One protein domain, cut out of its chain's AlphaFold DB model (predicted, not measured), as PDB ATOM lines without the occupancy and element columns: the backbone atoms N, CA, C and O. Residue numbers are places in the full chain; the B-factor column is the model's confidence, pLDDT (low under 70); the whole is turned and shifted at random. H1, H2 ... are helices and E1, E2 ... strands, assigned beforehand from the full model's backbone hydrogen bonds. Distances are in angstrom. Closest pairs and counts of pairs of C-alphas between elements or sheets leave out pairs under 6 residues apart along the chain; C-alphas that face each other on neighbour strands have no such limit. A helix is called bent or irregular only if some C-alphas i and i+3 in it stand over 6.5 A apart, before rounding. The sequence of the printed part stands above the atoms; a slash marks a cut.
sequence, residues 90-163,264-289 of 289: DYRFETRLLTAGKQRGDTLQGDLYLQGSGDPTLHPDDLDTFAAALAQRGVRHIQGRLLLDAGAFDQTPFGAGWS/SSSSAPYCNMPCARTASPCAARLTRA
ATOM      1  N   ASP A  90     139.132 156.290 223.491       97.56
ATOM      2  CA  ASP A  90     140.020 155.918 222.388       97.56
ATOM      3  C   ASP A  90     141.124 156.947 222.125       97.56
ATOM      4  O   ASP A  90     141.912 156.771 221.196       97.56
ATOM      5  N   TYR A  91     141.221 158.001 222.944       97.75
ATOM      6  CA  TYR A  91     142.280 158.994 222.803       97.75
ATOM      7  C   TYR A  91     143.661 158.335 222.860       97.75
ATOM      8  O   TYR A  91     143.920 157.437 223.670       97.75
ATOM      9  N   ARG A  92     144.563 158.787 221.993       96.75
ATOM     10  CA  ARG A  92     145.967 158.382 221.982       96.75
ATOM     11  C   ARG A  92     146.823 159.632 221.988       96.75
ATOM     12  O   ARG A  92     146.568 160.562 221.227       96.75
ATOM     13  N   PHE A  93     147.823 159.637 222.860       95.81
ATOM     14  CA  PHE A  93     148.870 160.644 222.817       95.81
ATOM     15  C   PHE A  93     149.737 160.424 221.581       95.81
ATOM     16  O   PHE A  93     149.856 159.303 221.082       95.81
ATOM     17  N   GLU A  94     150.348 161.498 221.093       94.81
ATOM     18  CA  GLU A  94     151.245 161.442 219.953       94.81
ATOM     19  C   GLU A  94     152.623 161.973 220.333       94.81
ATOM     20  O   GLU A  94     152.778 163.041 220.925       94.81
ATOM     21  N   THR A  95     153.640 161.236 219.903       94.50
ATOM     22  CA  THR A  95     155.020 161.708 219.874       94.50
ATOM     23  C   THR A  95     155.455 161.748 218.415       94.50
ATOM     24  O   THR A  95     155.302 160.768 217.685       94.50
ATOM     25  N   ARG A  96     155.959 162.893 217.953       94.81
ATOM     26  CA  ARG A  96     156.271 163.139 216.538       94.81
ATOM     27  C   ARG A  96     157.740 163.488 216.361       94.81
ATOM     28  O   ARG A  96     158.295 164.263 217.131       94.81
ATOM     29  N   LEU A  97     158.348 162.983 215.289       94.06
ATOM     30  CA  LEU A  97     159.647 163.451 214.814       94.06
ATOM     31  C   LEU A  97     159.447 164.332 213.575       94.06
ATOM     32  O   LEU A  97     158.997 163.850 212.534       94.06
ATOM     33  N   LEU A  98     159.776 165.616 213.691       95.12
ATOM     34  CA  LEU A  98     159.524 166.644 212.680       95.12
ATOM     35  C   LEU A  98     160.835 167.246 212.163       95.12
ATOM     36  O   LEU A  98     161.852 167.253 212.853       95.12
ATOM     37  N   THR A  99     160.812 167.789 210.948       95.38
ATOM     38  CA  THR A  99     161.915 168.584 210.398       95.38
ATOM     39  C   THR A  99     161.416 169.522 209.306       95.38
ATOM     40  O   THR A  99     160.543 169.156 208.522       95.38
ATOM     41  N   ALA A 100     161.992 170.722 209.243       93.38
ATOM     42  CA  ALA A 100     161.896 171.612 208.082       93.38
ATOM     43  C   ALA A 100     163.128 171.483 207.158       93.38
ATOM     44  O   ALA A 100     163.247 172.196 206.158       93.38
ATOM     45  N   GLY A 101     164.066 170.601 207.520       93.38
ATOM     46  CA  GLY A 101     165.276 170.322 206.768       93.38
ATOM     47  C   GLY A 101     165.001 169.613 205.447       93.38
ATOM     48  O   GLY A 101     163.924 169.067 205.205       93.38
ATOM     49  N   LYS A 102     166.004 169.612 204.569       96.12
ATOM     50  CA  LYS A 102     165.932 168.939 203.267       96.12
ATOM     51  C   LYS A 102     166.923 167.793 203.223       96.12
ATOM     52  O   LYS A 102     168.095 167.970 203.545       96.12
ATOM     53  N   GLN A 103     166.462 166.630 202.783       95.31
ATOM     54  CA  GLN A 103     167.345 165.506 202.517       95.31
ATOM     55  C   GLN A 103     168.095 165.729 201.197       95.31
ATOM     56  O   GLN A 103     167.489 166.029 200.167       95.31
ATOM     57  N   ARG A 104     169.420 165.579 201.229       96.06
ATOM     58  CA  ARG A 104     170.305 165.549 200.061       96.06
ATOM     59  C   ARG A 104     171.128 164.265 200.106       96.06
ATOM     60  O   ARG A 104     172.025 164.137 200.933       96.06
ATOM     61  N   GLY A 105     170.808 163.319 199.225       95.19
ATOM     62  CA  GLY A 105     171.388 161.977 199.287       95.19
ATOM     63  C   GLY A 105     171.021 161.288 200.603       95.19
ATOM     64  O   GLY A 105     169.840 161.173 200.938       95.19
ATOM     65  N   ASP A 106     172.029 160.872 201.358       96.12
ATOM     66  CA  ASP A 106     171.879 160.235 202.669       96.12
ATOM     67  C   ASP A 106     171.890 161.226 203.847       96.12
ATOM     68  O   ASP A 106     171.800 160.827 205.009       96.12
ATOM     69  N   THR A 107     172.000 162.524 203.572       96.06
ATOM     70  CA  THR A 107     172.170 163.551 204.598       96.06
ATOM     71  C   THR A 107     170.921 164.420 204.714       96.06
ATOM     72  O   THR A 107     170.511 165.069 203.752       96.06
ATOM     73  N   LEU A 108     170.330 164.490 205.905       95.75
ATOM     74  CA  LEU A 108     169.311 165.473 206.256       95.75
ATOM     75  C   LEU A 108     169.985 166.793 206.656       95.75
ATOM     76  O   LEU A 108     170.695 166.845 207.656       95.75
ATOM     77  N   GLN A 109     169.757 167.858 205.891       96.75
ATOM     78  CA  GLN A 109     170.258 169.203 206.189       96.75
ATOM     79  C   GLN A 109     169.179 170.018 206.900       96.75
ATOM     80  O   GLN A 109     168.228 170.471 206.258       96.75
ATOM     81  N   GLY A 110     169.330 170.205 208.209       93.94
ATOM     82  CA  GLY A 110     168.383 170.918 209.065       93.94
ATOM     83  C   GLY A 110     168.164 170.228 210.410       93.94
ATOM     84  O   GLY A 110     168.589 169.093 210.621       93.94
ATOM     85  N   ASP A 111     167.494 170.937 211.315       93.44
ATOM     86  CA  ASP A 111     167.200 170.449 212.662       93.44
ATOM     87  C   ASP A 111     166.074 169.393 212.645       93.44
ATOM     88  O   ASP A 111     165.143 169.446 211.830       93.44
ATOM     89  N   LEU A 112     166.167 168.433 213.566       93.81
ATOM     90  CA  LEU A 112     165.104 167.500 213.929       93.81
ATOM     91  C   LEU A 112     164.430 167.978 215.213       93.81
ATOM     92  O   LEU A 112     165.109 168.429 216.131       93.81
ATOM     93  N   TYR A 113     163.119 167.797 215.308       92.44
ATOM     94  CA  TYR A 113     162.326 168.118 216.489       92.44
ATOM     95  C   TYR A 113     161.621 166.853 216.969       92.44
ATOM     96  O   TYR A 113     160.837 166.275 216.217       92.44
ATOM     97  N   LEU A 114     161.895 166.417 218.196       92.69
ATOM     98  CA  LEU A 114     161.106 165.395 218.877       92.69
ATOM     99  C   LEU A 114     160.026 166.103 219.695       92.69
ATOM    100  O   LEU A 114     160.317 166.660 220.752       92.69
ATOM    101  N   GLN A 115     158.806 166.119 219.172       93.19
ATOM    102  CA  GLN A 115     157.665 166.810 219.755       93.19
ATOM    103  C   GLN A 115     156.791 165.837 220.546       93.19
ATOM    104  O   GLN A 115     156.309 164.854 219.980       93.19
ATOM    105  N   GLY A 116     156.576 166.119 221.830       92.56
ATOM    106  CA  GLY A 116     155.691 165.347 222.707       92.56
ATOM    107  C   GLY A 116     154.358 166.055 222.961       92.56
ATOM    108  O   GLY A 116     154.309 167.282 223.049       92.56
ATOM    109  N   SER A 117     153.277 165.280 223.099       94.56
ATOM    110  CA  SER A 117     151.934 165.786 223.427       94.56
ATOM    111  C   SER A 117     151.429 165.377 224.821       94.56
ATOM    112  O   SER A 117     150.229 165.464 225.084       94.56
ATOM    113  N   GLY A 118     152.310 164.888 225.694       93.31
ATOM    114  CA  GLY A 118     151.984 164.431 227.049       93.31
ATOM    115  C   GLY A 118     151.871 162.917 227.215       93.31
ATOM    116  O   GLY A 118     151.298 162.485 228.207       93.31
ATOM    117  N   ASP A 119     152.399 162.120 226.278       94.06
ATOM    118  CA  ASP A 119     152.392 160.655 226.366       94.06
ATOM    119  C   ASP A 119     153.051 160.178 227.678       94.06
ATOM    120  O   ASP A 119     154.252 160.396 227.863       94.06
ATOM    121  N   PRO A 120     152.304 159.549 228.607       92.56
ATOM    122  CA  PRO A 120     152.862 159.055 229.862       92.56
ATOM    123  C   PRO A 120     153.476 157.654 229.724       92.56
ATOM    124  O   PRO A 120     153.882 157.066 230.722       92.56
ATOM    125  N   THR A 121     153.507 157.095 228.512       92.94
ATOM    126  CA  THR A 121     153.907 155.708 228.239       92.94
ATOM    127  C   THR A 121     155.085 155.577 227.284       92.94
ATOM    128  O   THR A 121     155.525 154.456 227.049       92.94
ATOM    129  N   LEU A 122     155.621 156.694 226.773       90.88
ATOM    130  CA  LEU A 122     156.745 156.690 225.840       90.88
ATOM    131  C   LEU A 122     157.957 155.986 226.461       90.88
ATOM    132  O   LEU A 122     158.611 156.514 227.371       90.88
ATOM    133  N   HIS A 123     158.281 154.806 225.946       89.19
ATOM    134  CA  HIS A 123     159.423 154.035 226.399       89.19
ATOM    135  C   HIS A 123     160.712 154.600 225.787       89.19
ATOM    136  O   HIS A 123     160.720 154.988 224.618       89.19
ATOM    137  N   PRO A 124     161.847 154.620 226.511       82.25
ATOM    138  CA  PRO A 124     163.135 154.989 225.921       82.25
ATOM    139  C   PRO A 124     163.472 154.201 224.646       82.25
ATOM    140  O   PRO A 124     164.022 154.766 223.706       82.25
ATOM    141  N   ASP A 125     163.095 152.922 224.596       82.56
ATOM    142  CA  ASP A 125     163.316 152.060 223.426       82.56
ATOM    143  C   ASP A 125     162.393 152.414 222.238       82.56
ATOM    144  O   ASP A 125     162.722 152.100 221.096       82.56
ATOM    145  N   ASP A 126     161.281 153.134 222.449       86.00
ATOM    146  CA  ASP A 126     160.423 153.602 221.347       86.00
ATOM    147  C   ASP A 126     161.140 154.647 220.479       86.00
ATOM    148  O   ASP A 126     160.820 154.818 219.297       86.00
ATOM    149  N   LEU A 127     162.167 155.309 221.024       84.94
ATOM    150  CA  LEU A 127     163.012 156.238 220.274       84.94
ATOM    151  C   LEU A 127     163.760 155.552 219.124       84.94
ATOM    152  O   LEU A 127     164.050 156.190 218.103       84.94
ATOM    153  N   ASP A 128     164.019 154.250 219.246       86.56
ATOM    154  CA  ASP A 128     164.668 153.447 218.213       86.56
ATOM    155  C   ASP A 128     163.770 153.328 216.979       86.56
ATOM    156  O   ASP A 128     164.268 153.286 215.851       86.56
ATOM    157  N   THR A 129     162.446 153.380 217.162       89.88
ATOM    158  CA  THR A 129     161.469 153.387 216.065       89.88
ATOM    159  C   THR A 129     161.606 154.646 215.209       89.88
ATOM    160  O   THR A 129     161.576 154.566 213.977       89.88
ATOM    161  N   PHE A 130     161.841 155.812 215.822       90.88
ATOM    162  CA  PHE A 130     162.100 157.049 215.077       90.88
ATOM    163  C   PHE A 130     163.419 156.984 214.303       90.88
ATOM    164  O   PHE A 130     163.470 157.368 213.129       90.88
ATOM    165  N   ALA A 131     164.478 156.463 214.930       87.88
ATOM    166  CA  ALA A 131     165.771 156.281 214.276       87.88
ATOM    167  C   ALA A 131     165.676 155.295 213.094       87.88
ATOM    168  O   ALA A 131     166.189 155.571 212.006       87.88
ATOM    169  N   ALA A 132     164.961 154.182 213.271       91.12
ATOM    170  CA  ALA A 132     164.704 153.206 212.217       91.12
ATOM    171  C   ALA A 132     163.904 153.817 211.056       91.12
ATOM    172  O   ALA A 132     164.248 153.596 209.894       91.12
ATOM    173  N   ALA A 133     162.891 154.640 211.345       92.31
ATOM    174  CA  ALA A 133     162.102 155.322 210.321       92.31
ATOM    175  C   ALA A 133     162.937 156.318 209.490       92.31
ATOM    176  O   ALA A 133     162.740 156.426 208.277       92.31
ATOM    177  N   LEU A 134     163.894 157.026 210.104       93.00
ATOM    178  CA  LEU A 134     164.855 157.862 209.371       93.00
ATOM    179  C   LEU A 134     165.764 157.017 208.468       93.00
ATOM    180  O   LEU A 134     165.922 157.330 207.286       93.00
ATOM    181  N   ALA A 135     166.309 155.921 209.000       93.38
ATOM    182  CA  ALA A 135     167.184 155.026 208.249       93.38
ATOM    183  C   ALA A 135     166.469 154.387 207.044       93.38
ATOM    184  O   ALA A 135     167.048 154.306 205.958       93.38
ATOM    185  N   GLN A 136     165.200 153.994 207.197       95.69
ATOM    186  CA  GLN A 136     164.361 153.471 206.108       95.69
ATOM    187  C   GLN A 136     164.101 154.506 205.003       95.69
ATOM    188  O   GLN A 136     163.947 154.138 203.841       95.69
ATOM    189  N   ARG A 137     164.112 155.804 205.336       94.44
ATOM    190  CA  ARG A 137     164.046 156.914 204.365       94.44
ATOM    191  C   ARG A 137     165.401 157.240 203.721       94.44
ATOM    192  O   ARG A 137     165.515 158.198 202.960       94.44
ATOM    193  N   GLY A 138     166.438 156.456 204.016       95.69
ATOM    194  CA  GLY A 138     167.784 156.640 203.481       95.69
ATOM    195  C   GLY A 138     168.609 157.699 204.210       95.69
ATOM    196  O   GLY A 138     169.712 157.994 203.762       95.69
ATOM    197  N   VAL A 139     168.126 158.253 205.328       95.69
ATOM    198  CA  VAL A 139     168.892 159.215 206.129       95.69
ATOM    199  C   VAL A 139     169.936 158.466 206.963       95.69
ATOM    200  O   VAL A 139     169.603 157.621 207.792       95.69
ATOM    201  N   ARG A 140     171.212 158.786 206.741       93.44
ATOM    202  CA  ARG A 140     172.393 158.281 207.466       93.44
ATOM    203  C   ARG A 140     173.130 159.383 208.221       93.44
ATOM    204  O   ARG A 140     173.796 159.120 209.216       93.44
ATOM    205  N   HIS A 141     172.985 160.627 207.785       92.19
ATOM    206  CA  HIS A 141     173.616 161.770 208.429       92.19
ATOM    207  C   HIS A 141     172.585 162.859 208.701       92.19
ATOM    208  O   HIS A 141     171.708 163.115 207.882       92.19
ATOM    209  N   ILE A 142     172.691 163.511 209.857       92.25
ATOM    210  CA  ILE A 142     171.885 164.682 210.208       92.25
ATOM    211  C   ILE A 142     172.854 165.839 210.406       92.25
ATOM    212  O   ILE A 142     173.684 165.823 211.313       92.25
ATOM    213  N   GLN A 143     172.758 166.833 209.532       93.88
ATOM    214  CA  GLN A 143     173.504 168.079 209.603       93.88
ATOM    215  C   GLN A 143     172.596 169.156 210.203       93.88
ATOM    216  O   GLN A 143     172.048 170.008 209.502       93.88
ATOM    217  N   GLY A 144     172.417 169.067 211.514       90.44
ATOM    218  CA  GLY A 144     171.567 169.935 212.317       90.44
ATOM    219  C   GLY A 144     171.544 169.459 213.765       90.44
ATOM    220  O   GLY A 144     172.295 168.558 214.148       90.44
ATOM    221  N   ARG A 145     170.689 170.072 214.576       87.38
ATOM    222  CA  ARG A 145     170.476 169.720 215.983       87.38
ATOM    223  C   ARG A 145     169.280 168.785 216.125       87.38
ATOM    224  O   ARG A 145     168.351 168.833 215.323       87.38
ATOM    225  N   LEU A 146     169.284 167.983 217.184       87.12
ATOM    226  CA  LEU A 146     168.075 167.352 217.705       87.12
ATOM    227  C   LEU A 146     167.522 168.247 218.817       87.12
ATOM    228  O   LEU A 146     168.199 168.479 219.818       87.12
ATOM    229  N   LEU A 147     166.318 168.764 218.616       86.81
ATOM    230  CA  LEU A 147     165.611 169.655 219.526       86.81
ATOM    231  C   LEU A 147     164.432 168.903 220.143       86.81
ATOM    232  O   LEU A 147     163.740 168.155 219.457       86.81
ATOM    233  N   LEU A 148     164.207 169.098 221.437       87.44
ATOM    234  CA  LEU A 148     163.068 168.523 222.142       87.44
ATOM    235  C   LEU A 148     161.989 169.585 222.251       87.44
ATOM    236  O   LEU A 148     162.241 170.673 222.767       87.44
ATOM    237  N   ASP A 149     160.806 169.272 221.748       89.12
ATOM    238  CA  ASP A 149     159.661 170.164 221.783       89.12
ATOM    239  C   ASP A 149     158.632 169.622 222.780       89.12
ATOM    240  O   ASP A 149     157.884 168.682 222.506       89.12
ATOM    241  N   ALA A 150     158.635 170.226 223.967       89.75
ATOM    242  CA  ALA A 150     157.653 169.993 225.019       89.75
ATOM    243  C   ALA A 150     156.645 171.157 225.131       89.75
ATOM    244  O   ALA A 150     156.052 171.362 226.189       89.75
ATOM    245  N   GLY A 151     156.455 171.936 224.058       89.50
ATOM    246  CA  GLY A 151     155.634 173.150 224.061       89.50
ATOM    247  C   GLY A 151     154.120 172.921 224.113       89.50
ATOM    248  O   GLY A 151     153.371 173.892 224.169       89.50
ATOM    249  N   ALA A 152     153.651 171.667 224.087       92.38
ATOM    250  CA  ALA A 152     152.223 171.369 224.210       92.38
ATOM    251  C   ALA A 152     151.678 171.652 225.621       92.38
ATOM    252  O   ALA A 152     150.484 171.914 225.764       92.38
ATOM    253  N   PHE A 153     152.536 171.606 226.646       91.94
ATOM    254  CA  PHE A 153     152.211 171.967 228.029       91.94
ATOM    255  C   PHE A 153     152.916 173.273 228.417       91.94
ATOM    256  O   PHE A 153     153.864 173.717 227.762       91.94
ATOM    257  N   ASP A 154     152.460 173.890 229.508       88.88
ATOM    258  CA  ASP A 154     153.217 174.966 230.139       88.88
ATOM    259  C   ASP A 154     154.521 174.441 230.778       88.88
ATOM    260  O   ASP A 154     154.837 173.253 230.734       88.88
ATOM    261  N   GLN A 155     155.321 175.353 231.331       82.94
ATOM    262  CA  GLN A 155     156.620 175.032 231.930       82.94
ATOM    263  C   GLN A 155     156.542 174.899 233.462       82.94
ATOM    264  O   GLN A 155     157.524 175.174 234.150       82.94
ATOM    265  N   THR A 156     155.379 174.517 234.004       89.25
ATOM    266  CA  THR A 156     155.151 174.296 235.441       89.25
ATOM    267  C   THR A 156     155.174 172.793 235.742       89.25
ATOM    268  O   THR A 156     154.143 172.128 235.657       89.25
ATOM    269  N   PRO A 157     156.331 172.215 236.118       88.69
ATOM    270  CA  PRO A 157     156.466 170.763 236.225       88.69
ATOM    271  C   PRO A 157     155.809 170.153 237.470       88.69
ATOM    272  O   PRO A 157     155.664 168.935 237.534       88.69
ATOM    273  N   PHE A 158     155.432 170.961 238.465       91.62
ATOM    274  CA  PHE A 158     154.933 170.481 239.754       91.62
ATOM    275  C   PHE A 158     153.529 171.000 240.057       91.62
ATOM    276  O   PHE A 158     153.177 172.133 239.725       91.62
ATOM    277  N   GLY A 159     152.732 170.170 240.733       90.56
ATOM    278  CA  GLY A 159     151.387 170.536 241.163       90.56
ATOM    279  C   GLY A 159     151.383 171.630 242.235       90.56
ATOM    280  O   GLY A 159     152.254 171.694 243.103       90.56
ATOM    281  N   ALA A 160     150.358 172.484 242.211       92.50
ATOM    282  CA  ALA A 160     150.171 173.501 243.239       92.50
ATOM    283  C   ALA A 160     150.027 172.858 244.632       92.50
ATOM    284  O   ALA A 160     149.199 171.970 244.837       92.50
ATOM    285  N   GLY A 161     150.822 173.333 245.593       92.50
ATOM    286  CA  GLY A 161     150.804 172.849 246.976       92.50
ATOM    287  C   GLY A 161     151.564 171.542 247.223       92.50
ATOM    288  O   GLY A 161     151.477 171.019 248.330       92.50
ATOM    289  N   TRP A 162     152.293 171.010 246.234       94.44
ATOM    290  CA  TRP A 162     153.204 169.883 246.458       94.44
ATOM    291  C   TRP A 162     154.370 170.285 247.364       94.44
ATOM    292  O   TRP A 162     154.888 171.402 247.271       94.44
ATOM    293  N   SER A 163     154.784 169.368 248.237       94.19
ATOM    294  CA  SER A 163     155.919 169.583 249.131       94.19
ATOM    295  C   SER A 163     157.227 169.421 248.359       94.19
ATOM    296  O   SER A 163     157.384 168.515 247.544       94.19
ATOM    297  N   SER A 264     163.278 167.358 229.613       51.09
ATOM    298  CA  SER A 264     163.087 168.017 228.313       51.09
ATOM    299  C   SER A 264     164.045 169.183 228.015       51.09
ATOM    300  O   SER A 264     164.215 169.521 226.846       51.09
ATOM    301  N   SER A 265     164.686 169.806 229.014       47.56
ATOM    302  CA  SER A 265     165.541 171.001 228.826       47.56
ATOM    303  C   SER A 265     167.043 170.713 228.869       47.56
ATOM    304  O   SER A 265     167.829 171.472 228.299       47.56
ATOM    305  N   SER A 266     167.467 169.599 229.462       36.75
ATOM    306  CA  SER A 266     168.820 169.073 229.287       36.75
ATOM    307  C   SER A 266     168.757 167.924 228.296       36.75
ATOM    308  O   SER A 266     168.092 166.942 228.604       36.75
ATOM    309  N   SER A 267     169.397 168.074 227.124       39.81
ATOM    310  CA  SER A 267     169.793 166.995 226.194       39.81
ATOM    311  C   SER A 267     169.175 165.649 226.563       39.81
ATOM    312  O   SER A 267     169.735 164.999 227.446       39.81
ATOM    313  N   ALA A 268     168.005 165.318 225.992       44.56
ATOM    314  CA  ALA A 268     167.125 164.269 226.519       44.56
ATOM    315  C   ALA A 268     167.983 163.110 227.000       44.56
ATOM    316  O   ALA A 268     168.733 162.569 226.179       44.56
ATOM    317  N   PRO A 269     167.933 162.759 228.295       43.12
ATOM    318  CA  PRO A 269     168.854 161.782 228.852       43.12
ATOM    319  C   PRO A 269     168.891 160.486 228.020       43.12
ATOM    320  O   PRO A 269     169.917 159.817 227.923       43.12
ATOM    321  N   TYR A 270     167.776 160.179 227.358       45.72
ATOM    322  CA  TYR A 270     167.560 158.990 226.545       45.72
ATOM    323  C   TYR A 270     167.727 159.210 225.031       45.72
ATOM    324  O   TYR A 270     167.840 158.240 224.289       45.72
ATOM    325  N   CYS A 271     167.815 160.456 224.546       40.56
ATOM    326  CA  CYS A 271     167.997 160.784 223.125       40.56
ATOM    327  C   CYS A 271     169.465 160.772 222.679       40.56
ATOM    328  O   CYS A 271     169.859 161.516 221.780       40.56
ATOM    329  N   ASN A 272     170.265 159.855 223.216       40.88
ATOM    330  CA  ASN A 272     171.325 159.279 222.402       40.88
ATOM    331  C   ASN A 272     170.641 158.258 221.485       40.88
ATOM    332  O   ASN A 272     170.607 157.068 221.808       40.88
ATOM    333  N   MET A 273     170.048 158.725 220.370       36.38
ATOM    334  CA  MET A 273     169.527 157.822 219.332       36.38
ATOM    335  C   MET A 273     170.580 156.719 219.079       36.38
ATOM    336  O   MET A 273     171.770 157.051 219.026       36.38
ATOM    337  N   PRO A 274     170.206 155.434 218.901       36.03
ATOM    338  CA  PRO A 274     171.123 154.283 218.776       36.03
ATOM    339  C   PRO A 274     172.025 154.273 217.542       36.03
ATOM    340  O   PRO A 274     172.521 153.232 217.123       36.03
ATOM    341  N   CYS A 275     172.302 155.434 216.985       35.94
ATOM    342  CA  CYS A 275     173.399 155.687 216.087       35.94
ATOM    343  C   CYS A 275     174.772 155.308 216.698       35.94
ATOM    344  O   CYS A 275     175.727 155.119 215.957       35.94
ATOM    345  N   ALA A 276     174.869 155.139 218.029       32.00
ATOM    346  CA  ALA A 276     176.092 154.723 218.731       32.00
ATOM    347  C   ALA A 276     176.118 153.257 219.231       32.00
ATOM    348  O   ALA A 276     177.180 152.783 219.627       32.00
ATOM    349  N   ARG A 277     174.983 152.532 219.261       33.41
ATOM    350  CA  ARG A 277     174.898 151.178 219.870       33.41
ATOM    351  C   ARG A 277     174.874 150.022 218.869       33.41
ATOM    352  O   ARG A 277     175.127 148.886 219.254       33.41
ATOM    353  N   THR A 278     174.645 150.301 217.590       28.25
ATOM    354  CA  THR A 278     174.837 149.332 216.504       28.25
ATOM    355  C   THR A 278     175.985 149.809 215.623       28.25
ATOM    356  O   THR A 278     176.202 151.009 215.498       28.25
ATOM    357  N   ALA A 279     176.765 148.890 215.052       28.41
ATOM    358  CA  ALA A 279     177.909 149.187 214.189       28.41
ATOM    359  C   ALA A 279     177.485 149.835 212.847       28.41
ATOM    360  O   ALA A 279     177.649 149.252 211.777       28.41
ATOM    361  N   SER A 280     176.903 151.034 212.891       29.41
ATOM    362  CA  SER A 280     176.548 151.874 211.747       29.41
ATOM    363  C   SER A 280     176.961 153.325 212.026       29.41
ATOM    364  O   SER A 280     176.675 153.836 213.106       29.41
ATOM    365  N   PRO A 281     177.633 154.010 211.082       28.12
ATOM    366  CA  PRO A 281     178.251 155.309 211.318       28.12
ATOM    367  C   PRO A 281     177.226 156.443 211.171       28.12
ATOM    368  O   PRO A 281     177.289 157.233 210.235       28.12
ATOM    369  N   CYS A 282     176.280 156.545 212.099       29.88
ATOM    370  CA  CYS A 282     175.482 157.757 212.259       29.88
ATOM    371  C   CYS A 282     176.117 158.574 213.398       29.88
ATOM    372  O   CYS A 282     176.082 158.184 214.557       29.88
ATOM    373  N   ALA A 283     176.744 159.708 213.097       26.97
ATOM    374  CA  ALA A 283     177.294 160.598 214.118       26.97
ATOM    375  C   ALA A 283     176.527 161.923 214.096       26.97
ATOM    376  O   ALA A 283     176.876 162.831 213.347       26.97
ATOM    377  N   ALA A 284     175.488 162.042 214.921       33.50
ATOM    378  CA  ALA A 284     174.963 163.345 215.310       33.50
ATOM    379  C   ALA A 284     175.736 163.794 216.558       33.50
ATOM    380  O   ALA A 284     175.529 163.270 217.651       33.50
ATOM    381  N   ARG A 285     176.680 164.731 216.407       28.50
ATOM    382  CA  ARG A 285     177.266 165.419 217.566       28.50
ATOM    383  C   ARG A 285     176.228 166.400 218.095       28.50
ATOM    384  O   ARG A 285     175.964 167.413 217.452       28.50
ATOM    385  N   LEU A 286     175.695 166.123 219.282       32.44
ATOM    386  CA  LEU A 286     175.029 167.126 220.108       32.44
ATOM    387  C   LEU A 286     176.046 168.241 220.395       32.44
ATOM    388  O   LEU A 286     176.931 168.098 221.236       32.44
ATOM    389  N   THR A 287     175.976 169.335 219.643       25.05
ATOM    390  CA  THR A 287     176.681 170.566 219.998       25.05
ATOM    391  C   THR A 287     175.806 171.300 221.003       25.05
ATOM    392  O   THR A 287     174.677 171.676 220.694       25.05
ATOM    393  N   ARG A 288     176.309 171.420 222.237       27.09
ATOM    394  CA  ARG A 288     175.714 172.265 223.277       27.09
ATOM    395  C   ARG A 288     175.681 173.703 222.750       27.09
ATOM    396  O   ARG A 288     176.708 174.174 222.260       27.09
ATOM    397  N   ALA A 289     174.517 174.342 222.811       29.06
ATOM    398  CA  ALA A 289     174.438 175.799 222.767       29.06
ATOM    399  C   ALA A 289     174.880 176.358 224.123       29.06
ATOM    400  O   ALA A 289     174.590 175.685 225.142       29.06
TER     401      ALA A 289
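AT A GLANCE: This is residues 90 to 163 and 264 to 289 of the 289 residues of the protein "D-alanyl-D-alanine carboxypeptidase" of Serratia marcescens (UniProt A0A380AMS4). With little regular structure, three bent strand runs make two small mixed sheets, E1 E4 E6, grazed by H1, and E2 E3 E5; residues 154 to 163 stick out. Of 100 printed residues, 36 are in E1 E2 E3 E4 H1 E5 E6, class mixed. The whole is only just compact, close to loose: radius of gyration of the C-alphas 15.2 A, spans 52 by 37 by 27 A.

IN THESE COORDINATES: E1 is residues 95 to 99, from (155.020, 161.708, 219.874); E4 112 to 116; E6 146 to 149, to (159.661, 170.164, 221.783); E2 102 to 104; E3 107 to 109; E5 141 to 143; H1 124 to 136, 19.9 A long.

HOW THE PARTS SIT: Antiparallel E1 and E4 have N 96 and O 115 2.8 A apart; parallel E4 and E6 have N 114 and O 147 2.8 A apart. The closest C-alphas of E1 and H1, Leu 97 and Phe 130, are 6.9 A apart. In H1, 6 of 9 O i to N i+4 pairs are within hydrogen-bond range.

THE WHOLE: Residues 164 to 263 are cut out; C-alphas 163 and 264 are 22.1 A apart. Residues 264 to 289 have pLDDT under 70.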